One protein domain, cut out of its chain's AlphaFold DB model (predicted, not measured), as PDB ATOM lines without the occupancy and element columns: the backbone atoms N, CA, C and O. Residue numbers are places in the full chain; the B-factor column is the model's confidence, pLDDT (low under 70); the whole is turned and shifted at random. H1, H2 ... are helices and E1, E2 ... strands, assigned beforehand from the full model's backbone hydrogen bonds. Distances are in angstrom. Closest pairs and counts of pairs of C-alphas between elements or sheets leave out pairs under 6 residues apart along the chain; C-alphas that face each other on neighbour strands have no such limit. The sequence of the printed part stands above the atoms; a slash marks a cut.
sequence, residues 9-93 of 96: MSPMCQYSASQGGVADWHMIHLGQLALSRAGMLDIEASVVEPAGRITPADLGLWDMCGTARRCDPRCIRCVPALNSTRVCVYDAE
ATOM      1  N   MET A   9      20.789 -32.833   4.902       92.94
ATOM      2  CA  MET A   9      22.088 -32.171   4.957       92.94
ATOM      3  C   MET A   9      22.004 -31.014   5.946       92.94
ATOM      4  O   MET A   9      21.156 -30.135   5.791       92.94
ATOM      5  N   SER A  10      22.867 -31.050   6.958       93.12
ATOM      6  CA  SER A  10      22.980 -29.999   7.965       93.12
ATOM      7  C   SER A  10      23.468 -28.680   7.355       93.12
ATOM      8  O   SER A  10      24.204 -28.716   6.363       93.12
ATOM      9  N   PRO A  11      23.152 -27.534   7.983       91.56
ATOM     10  CA  PRO A  11      23.724 -26.254   7.594       91.56
ATOM     11  C   PRO A  11      25.230 -26.267   7.895       91.56
ATOM     12  O   PRO A  11      25.649 -26.341   9.050       91.56
ATOM     13  N   MET A  12      26.060 -26.245   6.851       93.00
ATOM     14  CA  MET A  12      27.523 -26.291   6.968       93.00
ATOM     15  C   MET A  12      28.130 -24.994   6.443       93.00
ATOM     16  O   MET A  12      28.176 -24.798   5.230       93.00
ATOM     17  N   CYS A  13      28.627 -24.140   7.341       91.44
ATOM     18  CA  CYS A  13      29.298 -22.890   6.977       91.44
ATOM     19  C   CYS A  13      30.485 -23.137   6.041       91.44
ATOM     20  O   CYS A  13      31.381 -23.923   6.354       91.44
ATOM     21  N   GLN A  14      30.477 -22.456   4.898       92.62
ATOM     22  CA  GLN A  14      31.514 -22.515   3.872       92.62
ATOM     23  C   GLN A  14      32.470 -21.322   3.933       92.62
ATOM     24  O   GLN A  14      33.537 -21.383   3.323       92.62
ATOM     25  N   TYR A  15      32.101 -20.244   4.637       91.75
ATOM     26  CA  TYR A  15      32.938 -19.048   4.826       91.75
ATOM     27  C   TYR A  15      33.504 -18.499   3.509       91.75
ATOM     28  O   TYR A  15      34.669 -18.116   3.413       91.75
ATOM     29  N   SER A  16      32.692 -18.541   2.456       90.75
ATOM     30  CA  SER A  16      33.110 -18.228   1.089       90.75
ATOM     31  C   SER A  16      32.259 -17.123   0.464       90.75
ATOM     32  O   SER A  16      32.343 -16.878  -0.743       90.75
ATOM     33  N   ALA A  17      31.397 -16.474   1.251       87.44
ATOM     34  CA  ALA A  17      30.532 -15.401   0.788       87.44
ATOM     35  C   ALA A  17      31.329 -14.120   0.544       87.44
ATOM     36  O   ALA A  17      32.315 -13.819   1.218       87.44
ATOM     37  N   SER A  18      30.870 -13.335  -0.430       83.69
ATOM     38  CA  SER A  18      31.431 -12.015  -0.711       83.69
ATOM     39  C   SER A  18      30.426 -10.964  -0.271       83.69
ATOM     40  O   SER A  18      29.371 -10.820  -0.889       83.69
ATOM     41  N   GLN A  19      30.733 -10.263   0.827       81.69
ATOM     42  CA  GLN A  19      29.868  -9.235   1.426       81.69
ATOM     43  C   GLN A  19      28.436  -9.733   1.714       81.69
ATOM     44  O   GLN A  19      27.464  -9.036   1.438       81.69
ATOM     45  N   GLY A  20      28.292 -10.962   2.225       79.12
ATOM     46  CA  GLY A  20      26.985 -11.581   2.494       79.12
ATOM     47  C   GLY A  20      26.270 -12.147   1.261       79.12
ATOM     48  O   GLY A  20      25.240 -12.799   1.399       79.12
ATOM     49  N   GLY A  21      26.809 -11.950   0.055       84.25
ATOM     50  CA  GLY A  21      26.263 -12.505  -1.179       84.25
ATOM     51  C   GLY A  21      26.764 -13.915  -1.494       84.25
ATOM     52  O   GLY A  21      27.890 -14.294  -1.158       84.25
ATOM     53  N   VAL A  22      25.942 -14.666  -2.229       85.50
ATOM     54  CA  VAL A  22      26.309 -15.975  -2.779       85.50
ATOM     55  C   VAL A  22      27.419 -15.793  -3.818       85.50
ATOM     56  O   VAL A  22      27.227 -15.164  -4.858       85.50
ATOM     57  N   ALA A  23      28.590 -16.356  -3.531       87.56
ATOM     58  CA  ALA A  23      29.687 -16.517  -4.486       87.56
ATOM     59  C   ALA A  23      29.551 -17.804  -5.327       87.56
ATOM     60  O   ALA A  23      28.827 -18.723  -4.940       87.56
ATOM     61  N   ASP A  24      30.321 -17.909  -6.415       88.81
ATOM     62  CA  ASP A  24      30.332 -19.065  -7.333       88.81
ATOM     63  C   ASP A  24      30.570 -20.407  -6.621       88.81
ATOM     64  O   ASP A  24      29.992 -21.428  -7.000       88.81
ATOM     65  N   TRP A  25      31.365 -20.398  -5.544       90.00
ATOM     66  CA  TRP A  25      31.594 -21.565  -4.691       90.00
ATOM     67  C   TRP A  25      30.287 -22.196  -4.204       90.00
ATOM     68  O   TRP A  25      30.090 -23.400  -4.346       90.00
ATOM     69  N   HIS A  26      29.360 -21.387  -3.693       89.75
ATOM     70  CA  HIS A  26      28.087 -21.875  -3.166       89.75
ATOM     71  C   HIS A  26      27.207 -22.453  -4.268       89.75
ATOM     72  O   HIS A  26      26.508 -23.428  -4.026       89.75
ATOM     73  N   MET A  27      27.250 -21.899  -5.483       87.25
ATOM     74  CA  MET A  27      26.475 -22.437  -6.604       87.25
ATOM     75  C   MET A  27      26.945 -23.843  -6.974       87.25
ATOM     76  O   MET A  27      26.125 -24.729  -7.211       87.25
ATOM     77  N   ILE A  28      28.260 -24.069  -6.972       90.19
ATOM     78  CA  ILE A  28      28.843 -25.393  -7.208       90.19
ATOM     79  C   ILE A  28      28.532 -26.323  -6.030       90.19
ATOM     80  O   ILE A  28      28.020 -27.423  -6.236       90.19
ATOM     81  N   HIS A  29      28.787 -25.875  -4.802       91.75
ATOM     82  CA  HIS A  29      28.613 -26.662  -3.583       91.75
ATOM     83  C   HIS A  29      27.148 -27.063  -3.349       91.75
ATOM     84  O   HIS A  29      26.815 -28.247  -3.286       91.75
ATOM     85  N   LEU A  30      26.242 -26.084  -3.293       90.00
ATOM     86  CA  LEU A  30      24.811 -26.322  -3.114       90.00
ATOM     87  C   LEU A  30      24.207 -27.013  -4.337       90.00
ATOM     88  O   LEU A  30      23.298 -27.817  -4.176       90.00
ATOM     89  N   GLY A  31      24.731 -26.774  -5.544       89.38
ATOM     90  CA  GLY A  31      24.331 -27.505  -6.747       89.38
ATOM     91  C   GLY A  31      24.624 -29.005  -6.643       89.38
ATOM     92  O   GLY A  31      23.755 -29.828  -6.932       89.38
ATOM     93  N   GLN A  32      25.813 -29.380  -6.164       90.31
ATOM     94  CA  GLN A  32      26.175 -30.780  -5.912       90.31
ATOM     95  C   GLN A  32      25.280 -31.415  -4.840       90.31
ATOM     96  O   GLN A  32      24.772 -32.522  -5.031       90.31
ATOM     97  N   LEU A  33      25.027 -30.703  -3.739       91.25
ATOM     98  CA  LEU A  33      24.147 -31.185  -2.672       91.25
ATOM     99  C   LEU A  33      22.691 -31.293  -3.132       91.25
ATOM    100  O   LEU A  33      22.022 -32.279  -2.823       91.25
ATOM    101  N   ALA A  34      22.214 -30.349  -3.940       88.75
ATOM    102  CA  ALA A  34      20.890 -30.399  -4.540       88.75
ATOM    103  C   ALA A  34      20.738 -31.612  -5.466       88.75
ATOM    104  O   ALA A  34      19.644 -32.153  -5.562       88.75
ATOM    105  N   LEU A  35      21.810 -32.105  -6.097       90.88
ATOM    106  CA  LEU A  35      21.791 -33.317  -6.927       90.88
ATOM    107  C   LEU A  35      21.850 -34.632  -6.125       90.88
ATOM    108  O   LEU A  35      21.532 -35.683  -6.681       90.88
ATOM    109  N   SER A  36      22.157 -34.592  -4.824       89.75
ATOM    110  CA  SER A  36      22.336 -35.786  -3.973       89.75
ATOM    111  C   SER A  36      21.066 -36.615  -3.723       89.75
ATOM    112  O   SER A  36      21.155 -37.749  -3.254       89.75
ATOM    113  N   ARG A  37      19.881 -36.071  -4.036       89.62
ATOM    114  CA  ARG A  37      18.555 -36.639  -3.719       89.62
ATOM    115  C   ARG A  37      18.301 -36.789  -2.214       89.62
ATOM    116  O   ARG A  37      17.491 -37.630  -1.816       89.62
ATOM    117  N   ALA A  38      18.955 -35.983  -1.380       91.44
ATOM    118  CA  ALA A  38      18.573 -35.841   0.019       91.44
ATOM    119  C   ALA A  38      17.095 -35.420   0.132       91.44
ATOM    120  O   ALA A  38      16.520 -34.812  -0.769       91.44
ATOM    121  N   GLY A  39      16.447 -35.767   1.238       91.94
ATOM    122  CA  GLY A  39      15.087 -35.316   1.514       91.94
ATOM    123  C   GLY A  39      15.060 -33.800   1.666       91.94
ATOM    124  O   GLY A  39      14.161 -33.142   1.136       91.94
ATOM    125  N   MET A  40      16.080 -33.261   2.335       92.62
ATOM    126  CA  MET A  40      16.245 -31.836   2.592       92.62
ATOM    127  C   MET A  40      17.723 -31.431   2.583       92.62
ATOM    128  O   MET A  40      18.587 -32.185   3.030       92.62
ATOM    129  N   LEU A  41      17.981 -30.223   2.097       91.88
ATOM    130  CA  LEU A  41      19.241 -29.505   2.187       91.88
ATOM    131  C   LEU A  41      18.982 -28.220   2.959       91.88
ATOM    132  O   LEU A  41      18.195 -27.391   2.500       91.88
ATOM    133  N   ASP A  42      19.632 -28.072   4.105       91.81
ATOM    134  CA  ASP A  42      19.661 -26.803   4.813       91.81
ATOM    135  C   ASP A  42      20.902 -26.020   4.392       91.81
ATOM    136  O   ASP A  42      22.027 -26.529   4.432       91.81
ATOM    137  N   ILE A  43      20.686 -24.806   3.904       89.94
ATOM    138  CA  ILE A  43      21.765 -23.909   3.514       89.94
ATOM    139  C   ILE A  43      22.499 -23.448   4.772       89.94
ATOM    140  O   ILE A  43      21.913 -23.362   5.847       89.94
ATOM    141  N   GLU A  44      23.793 -23.159   4.633       89.88
ATOM    142  CA  GLU A  44      24.611 -22.637   5.723       89.88
ATOM    143  C   GLU A  44      23.982 -21.448   6.462       89.88
ATOM    144  O   GLU A  44      23.120 -20.738   5.935       89.88
ATOM    145  N   ALA A  45      24.479 -21.218   7.678       88.50
ATOM    146  CA  ALA A  45      24.079 -20.108   8.522       88.50
ATOM    147  C   ALA A  45      24.115 -18.781   7.775       88.50
ATOM    148  O   ALA A  45      25.171 -18.222   7.493       88.50
ATOM    149  N   SER A  46      22.914 -18.311   7.448       87.12
ATOM    150  CA  SER A  46      22.702 -17.079   6.724       87.12
ATOM    151  C   SER A  46      22.287 -16.037   7.749       87.12
ATOM    152  O   SER A  46      21.216 -16.123   8.348       87.12
ATOM    153  N   VAL A  47      23.178 -15.089   8.000       87.75
ATOM    154  CA  VAL A  47      23.025 -14.115   9.079       87.75
ATOM    155  C   VAL A  47      22.022 -13.036   8.655       87.75
ATOM    156  O   VAL A  47      21.958 -12.668   7.481       87.75
ATOM    157  N   VAL A  48      21.217 -12.532   9.590       85.62
ATOM    158  CA  VAL A  48      20.165 -11.524   9.327       85.62
ATOM    159  C   VAL A  48      20.663 -10.091   9.263       85.62
ATOM    160  O   VAL A  48      19.951  -9.234   8.756       85.62
ATOM    161  N   GLU A  49      21.874  -9.825   9.744       84.69
ATOM    162  CA  GLU A  49      22.485  -8.500   9.740       84.69
ATOM    163  C   GLU A  49      24.016  -8.580   9.599       84.69
ATOM    164  O   GLU A  49      24.633  -9.542  10.060       84.69
ATOM    165  N   PRO A  50      24.683  -7.559   9.026       83.75
ATOM    166  CA  PRO A  50      26.139  -7.568   8.864       83.75
ATOM    167  C   PRO A  50      26.931  -7.706  10.171       83.75
ATOM    168  O   PRO A  50      28.091  -8.129  10.119       83.75
ATOM    169  N   ALA A  51      26.340  -7.292  11.299       85.19
ATOM    170  CA  ALA A  51      26.948  -7.301  12.628       85.19
ATOM    171  C   ALA A  51      26.968  -8.698  13.272       85.19
ATOM    172  O   ALA A  51      27.912  -9.008  13.991       85.19
ATOM    173  N   GLY A  52      25.991  -9.556  12.963       83.62
ATOM    174  CA  GLY A  52      25.875 -10.914  13.510       83.62
ATOM    175  C   GLY A  52      26.772 -11.955  12.828       83.62
ATOM    176  O   GLY A  52      26.596 -13.154  13.032       83.62
ATOM    177  N   ARG A  53      27.689 -11.522  11.956       84.94
ATOM    178  CA  ARG A  53      28.600 -12.416  11.234       84.94
ATOM    179  C   ARG A  53      29.658 -12.986  12.179       84.94
ATOM    180  O   ARG A  53      30.348 -12.231  12.858       84.94
ATOM    181  N   ILE A  54      29.847 -14.304  12.143       86.94
ATOM    182  CA  ILE A  54      30.983 -14.994  12.765       86.94
ATOM    183  C   ILE A  54      32.262 -14.616  12.014       86.94
ATOM    184  O   ILE A  54      33.278 -14.287  12.628       86.94
ATOM    185  N   THR A  55      32.218 -14.638  10.678       86.81
ATOM    186  CA  THR A  55      33.342 -14.241   9.823       86.81
ATOM    187  C   THR A  55      32.919 -13.246   8.737       86.81
ATOM    188  O   THR A  55      31.768 -13.242   8.297       86.81
ATOM    189  N   PRO A  56      33.840 -12.413   8.212       86.25
ATOM    190  CA  PRO A  56      33.520 -11.496   7.115       86.25
ATOM    191  C   PRO A  56      32.990 -12.188   5.848       86.25
ATOM    192  O   PRO A  56      32.321 -11.535   5.043       86.25
ATOM    193  N   ALA A  57      33.292 -13.479   5.686       89.38
ATOM    194  CA  ALA A  57      32.902 -14.311   4.556       89.38
ATOM    195  C   ALA A  57      31.654 -15.169   4.841       89.38
ATOM    196  O   ALA A  57      31.392 -16.137   4.125       89.38
ATOM    197  N   ASP A  58      30.884 -14.817   5.873       88.88
ATOM    198  CA  ASP A  58      29.590 -15.430   6.157       88.88
ATOM    199  C   ASP A  58      28.514 -14.949   5.189       88.88
ATOM    200  O   ASP A  58      28.516 -13.812   4.698       88.88
ATOM    201  N   LEU A  59      27.567 -15.846   4.950       88.38
ATOM    202  CA  LEU A  59      26.432 -15.623   4.082       88.38
ATOM    203  C   LEU A  59      25.376 -14.737   4.757       88.38
ATOM    204  O   LEU A  59      25.195 -14.788   5.973       88.38
ATOM    205  N   GLY A  60      24.669 -13.923   3.969       86.62
ATOM    206  CA  GLY A  60      23.741 -12.920   4.479       86.62
ATOM    207  C   GLY A  60      22.337 -12.958   3.891       86.62
ATOM    208  O   GLY A  60      22.138 -13.228   2.705       86.62
ATOM    209  N   LEU A  61      21.354 -12.632   4.733       82.12
ATOM    210  CA  LEU A  61      19.935 -12.494   4.382       82.12
ATOM    211  C   LEU A  61      19.456 -11.042   4.276       82.12
ATOM    212  O   LEU A  61      18.340 -10.826   3.802       82.12
ATOM    213  N   TRP A  62      20.274 -10.062   4.671       75.94
ATOM    214  CA  TRP A  62      19.849  -8.663   4.817       75.94
ATOM    215  C   TRP A  62      19.717  -7.888   3.499       75.94
ATOM    216  O   TRP A  62      18.770  -7.121   3.355       75.94
ATOM    217  N   ASP A  63      20.609  -8.097   2.524       60.38
ATOM    218  CA  ASP A  63      20.722  -7.167   1.381       60.38
ATOM    219  C   ASP A  63      20.274  -7.716   0.019       60.38
ATOM    220  O   ASP A  63      20.177  -6.955  -0.942       60.38
ATOM    221  N   MET A  64      19.982  -9.014  -0.118       58.19
ATOM    222  CA  MET A  64      20.017  -9.627  -1.460       58.19
ATOM    223  C   MET A  64      18.677 -10.039  -2.077       58.19
ATOM    224  O   MET A  64      18.663 -10.499  -3.212       58.19
ATOM    225  N   CYS A  65      17.530  -9.851  -1.422       52.06
ATOM    226  CA  CYS A  65      16.234 -10.172  -2.037       52.06
ATOM    227  C   CYS A  65      15.316  -8.950  -2.087       52.06
ATOM    228  O   CYS A  65      14.365  -8.841  -1.315       52.06
ATOM    229  N   GLY A  66      15.556  -8.042  -3.035       48.34
ATOM    230  CA  GLY A  66      14.509  -7.107  -3.448       48.34
ATOM    231  C   GLY A  66      13.236  -7.880  -3.827       48.34
ATOM    232  O   GLY A  66      13.308  -8.950  -4.429       48.34
ATOM    233  N   THR A  67      12.061  -7.343  -3.495       40.84
ATOM    234  CA  THR A  67      10.713  -7.920  -3.718       40.84
ATOM    235  C   THR A  67      10.330  -8.146  -5.194       40.84
ATOM    236  O   THR A  67       9.170  -8.416  -5.518       40.84
ATOM    237  N   ALA A  68      11.282  -8.053  -6.121       41.34
ATOM    238  CA  ALA A  68      11.060  -8.253  -7.541       41.34
ATOM    239  C   ALA A  68      10.974  -9.749  -7.884       41.34
ATOM    240  O   ALA A  68      11.759 -10.568  -7.416       41.34
ATOM    241  N   ARG A  69      10.064 -10.101  -8.803       45.25
ATOM    242  CA  ARG A  69       9.865 -11.463  -9.353       45.25
ATOM    243  C   ARG A  69      11.114 -12.094  -9.994       45.25
ATOM    244  O   ARG A  69      11.047 -13.239 -10.434       45.25
ATOM    245  N   ARG A  70      12.234 -11.369 -10.065       51.62
ATOM    246  CA  ARG A  70      13.538 -11.856 -10.512       51.62
ATOM    247  C   ARG A  70      14.548 -11.660  -9.383       51.62
ATOM    248  O   ARG A  70      15.173 -10.617  -9.256       51.62
ATOM    249  N   CYS A  71      14.611 -12.682  -8.552       59.59
ATOM    250  CA  CYS A  71      15.585 -12.884  -7.493       59.59
ATOM    251  C   CYS A  71      17.004 -12.819  -8.124       59.59
ATOM    252  O   CYS A  71      17.232 -13.479  -9.143       59.59
ATOM    253  N   ASP A  72      17.904 -11.959  -7.619       68.31
ATOM    254  CA  ASP A  72      19.299 -11.858  -8.100       68.31
ATOM    255  C   ASP A  72      19.946 -13.253  -8.026       68.31
ATOM    256  O   ASP A  72      19.789 -13.909  -7.001       68.31
ATOM    257  N   PRO A  73      20.664 -13.753  -9.047       66.56
ATOM    258  CA  PRO A  73      21.313 -15.067  -8.968       66.56
ATOM    259  C   PRO A  73      22.267 -15.229  -7.768       66.56
ATOM    260  O   PRO A  73      22.556 -16.355  -7.375       66.56
ATOM    261  N   ARG A  74      22.741 -14.127  -7.175       69.56
ATOM    262  CA  ARG A  74      23.567 -14.084  -5.960       69.56
ATOM    263  C   ARG A  74      22.762 -14.050  -4.662       69.56
ATOM    264  O   ARG A  74      23.341 -13.939  -3.581       69.56
ATOM    265  N   CYS A  75      21.440 -14.113  -4.738       76.31
ATOM    266  CA  CYS A  75      20.583 -14.246  -3.577       76.31
ATOM    267  C   CYS A  75      20.407 -15.721  -3.223       76.31
ATOM    268  O   CYS A  75      20.056 -16.562  -4.051       76.31
ATOM    269  N   ILE A  76      20.596 -16.023  -1.943       77.69
ATOM    270  CA  ILE A  76      20.545 -17.390  -1.439       77.69
ATOM    271  C   ILE A  76      19.174 -18.055  -1.599       77.69
ATOM    272  O   ILE A  76      19.068 -19.269  -1.749       77.69
ATOM    273  N   ARG A  77      18.106 -17.251  -1.665       73.94
ATOM    274  CA  ARG A  77      16.740 -17.743  -1.888       73.94
ATOM    275  C   ARG A  77      16.506 -18.257  -3.306       73.94
ATOM    276  O   ARG A  77      15.509 -18.936  -3.531       73.94
ATOM    277  N   CYS A  78      17.386 -17.941  -4.255       71.94
ATOM    278  CA  CYS A  78      17.234 -18.368  -5.643       71.94
ATOM    279  C   CYS A  78      18.030 -19.640  -5.973       71.94
ATOM    280  O   CYS A  78      18.065 -20.030  -7.140       71.94
ATOM    281  N   VAL A  79      18.646 -20.299  -4.981       73.75
ATOM    282  CA  VAL A  79      19.299 -21.599  -5.182       73.75
ATOM    283  C   VAL A  79      18.257 -22.602  -5.695       73.75
ATOM    284  O   VAL A  79      17.272 -22.882  -5.004       73.75
ATOM    285  N   PRO A  80      18.418 -23.134  -6.921       69.88
ATOM    286  CA  PRO A  80      17.387 -23.950  -7.539       69.88
ATOM    287  C   PRO A  80      17.335 -25.342  -6.906       69.88
ATOM    288  O   PRO A  80      18.350 -26.026  -6.771       69.88
ATOM    289  N   ALA A  81      16.128 -25.814  -6.598       73.00
ATOM    290  CA  ALA A  81      15.900 -27.229  -6.338       73.00
ATOM    291  C   ALA A  81      16.022 -27.999  -7.666       73.00
ATOM    292  O   ALA A  81      15.131 -27.943  -8.512       73.00
ATOM    293  N   LEU A  82      17.147 -28.691  -7.867       79.00
ATOM    294  CA  LEU A  82      17.439 -29.417  -9.113       79.00
ATOM    295  C   LEU A  82      16.767 -30.804  -9.185       79.00
ATOM    296  O   LEU A  82      16.725 -31.417 -10.250       79.00
ATOM    297  N   ASN A  83      16.239 -31.315  -8.068       83.88
ATOM    298  CA  ASN A  83      15.494 -32.578  -7.986       83.88
ATOM    299  C   ASN A  83      14.439 -32.527  -6.850       83.88
ATOM    300  O   ASN A  83      13.940 -31.460  -6.503       83.88
ATOM    301  N   SER A  84      14.077 -33.674  -6.262       85.38
ATOM    302  CA  SER A  84      13.133 -33.764  -5.135       85.38
ATOM    303  C   SER A  84      13.644 -33.198  -3.798       85.38
ATOM    304  O   SER A  84      12.879 -33.187  -2.833       85.38
ATOM    305  N   THR A  85      14.906 -32.771  -3.718       89.69
ATOM    306  CA  THR A  85      15.519 -32.195  -2.516       89.69
ATOM    307  C   THR A  85      14.854 -30.866  -2.197       89.69
ATOM    308  O   THR A  85      14.788 -29.963  -3.035       89.69
ATOM    309  N   ARG A  86      14.341 -30.735  -0.975       90.56
ATOM    310  CA  ARG A  86      13.815 -29.463  -0.476       90.56
ATOM    311  C   ARG A  86      14.966 -28.607   0.032       90.56
ATOM    312  O   ARG A  86      15.764 -29.097   0.818       90.56
ATOM    313  N   VAL A  87      15.041 -27.361  -0.424       89.00
ATOM    314  CA  VAL A  87      16.060 -26.402   0.009       89.00
ATOM    315  C   VAL A  87      15.451 -25.503   1.079       89.00
ATOM    316  O   VAL A  87      14.416 -24.875   0.845       89.00
ATOM    317  N   CYS A  88      16.076 -25.484   2.247       88.56
ATOM    318  CA  CYS A  88      15.739 -24.623   3.369       88.56
ATOM    319  C   CYS A  88      16.880 -23.635   3.615       88.56
ATOM    320  O   CYS A  88      18.016 -23.871   3.211       88.56
ATOM    321  N   VAL A  89      16.545 -22.501   4.221       87.12
ATOM    322  CA  VAL A  89      17.508 -21.476   4.618       87.12
ATOM    323  C   VAL A  89      17.546 -21.472   6.137       87.12
ATOM    324  O   VAL A  89      16.498 -21.268   6.756       87.12
ATOM    325  N   TYR A  90      18.730 -21.680   6.708       86.12
ATOM    326  CA  TYR A  90      18.954 -21.551   8.138       86.12
ATOM    327  C   TYR A  90      19.203 -20.083   8.488       86.12
ATOM    328  O   TYR A  90      20.214 -19.492   8.096       86.12
ATOM    329  N   ASP A  91      18.246 -19.504   9.207       84.00
ATOM    330  CA  ASP A  91      18.346 -18.163   9.766       84.00
ATOM    331  C   ASP A  91      19.207 -18.208  11.036       84.00
ATOM    332  O   ASP A  91      18.875 -18.896  12.007       84.00
ATOM    333  N   ALA A  92      20.348 -17.522  10.993       78.56
ATOM    334  CA  ALA A  92      21.310 -17.500  12.078       78.56
ATOM    335  C   ALA A  92      21.261 -16.169  12.839       78.56
ATOM    336  O   ALA A  92      21.951 -15.205  12.499       78.56
ATOM    337  N   GLU A  93      20.477 -16.148  13.914       71.88
ATOM    338  CA  GLU A  93      20.413 -15.039  14.867       71.88
ATOM    339  C   GLU A  93      21.483 -15.191  15.960       71.88
ATOM    340  O   GLU A  93      21.225 -15.669  17.070       71.88
TER     341      GLU A  93
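What this domain is: This is residues 9 to 93 of the 96 residues of the protein "NADH:flavin oxidoreductase/NADH oxidase family protein" of Mycetohabitans endofungorum (UniProt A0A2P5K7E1). Little regular structure is named here: one helix, H1, packs near two parallel strands, chiefly E1, and long loops make up most of the rest. The 85 printed residues hold H1, E1 and E2 in that order, a mixed class with 27 residues in named elements. The whole is compact, with a radius of gyration of the C-alphas of 12.1 A and spans of 35 by 28 by 21 A.

Where its parts are: H1, residues 24 to 35, begins at C-alpha 24 (30.332, -19.065, -7.333) and is 16.6 A long. E1 is residues 40 to 47, 20.1 A. E2, residues 86 to 92, 18.9 A, ends at C-alpha 92 (21.310, -17.500, 12.078).

How they stand to each other: E1 and E2 are parallel neighbours at 25 degrees, with N 41 and O 86 within hydrogen-bond range at 2.8 A. The closest C-alphas of H1 and E1, Ala 34 and Leu 41, are 7.0 A apart. In H1 every O i to N i+4 pair is within hydrogen-bond range. Residues 46 to 47 of E1 pair in parallel with residues 59 to 60.

The domain as a whole: The printed part has no cut. The link from E1 to E2 is long, 38 residues. Residues 63 to 74 and 80 have pLDDT under 70.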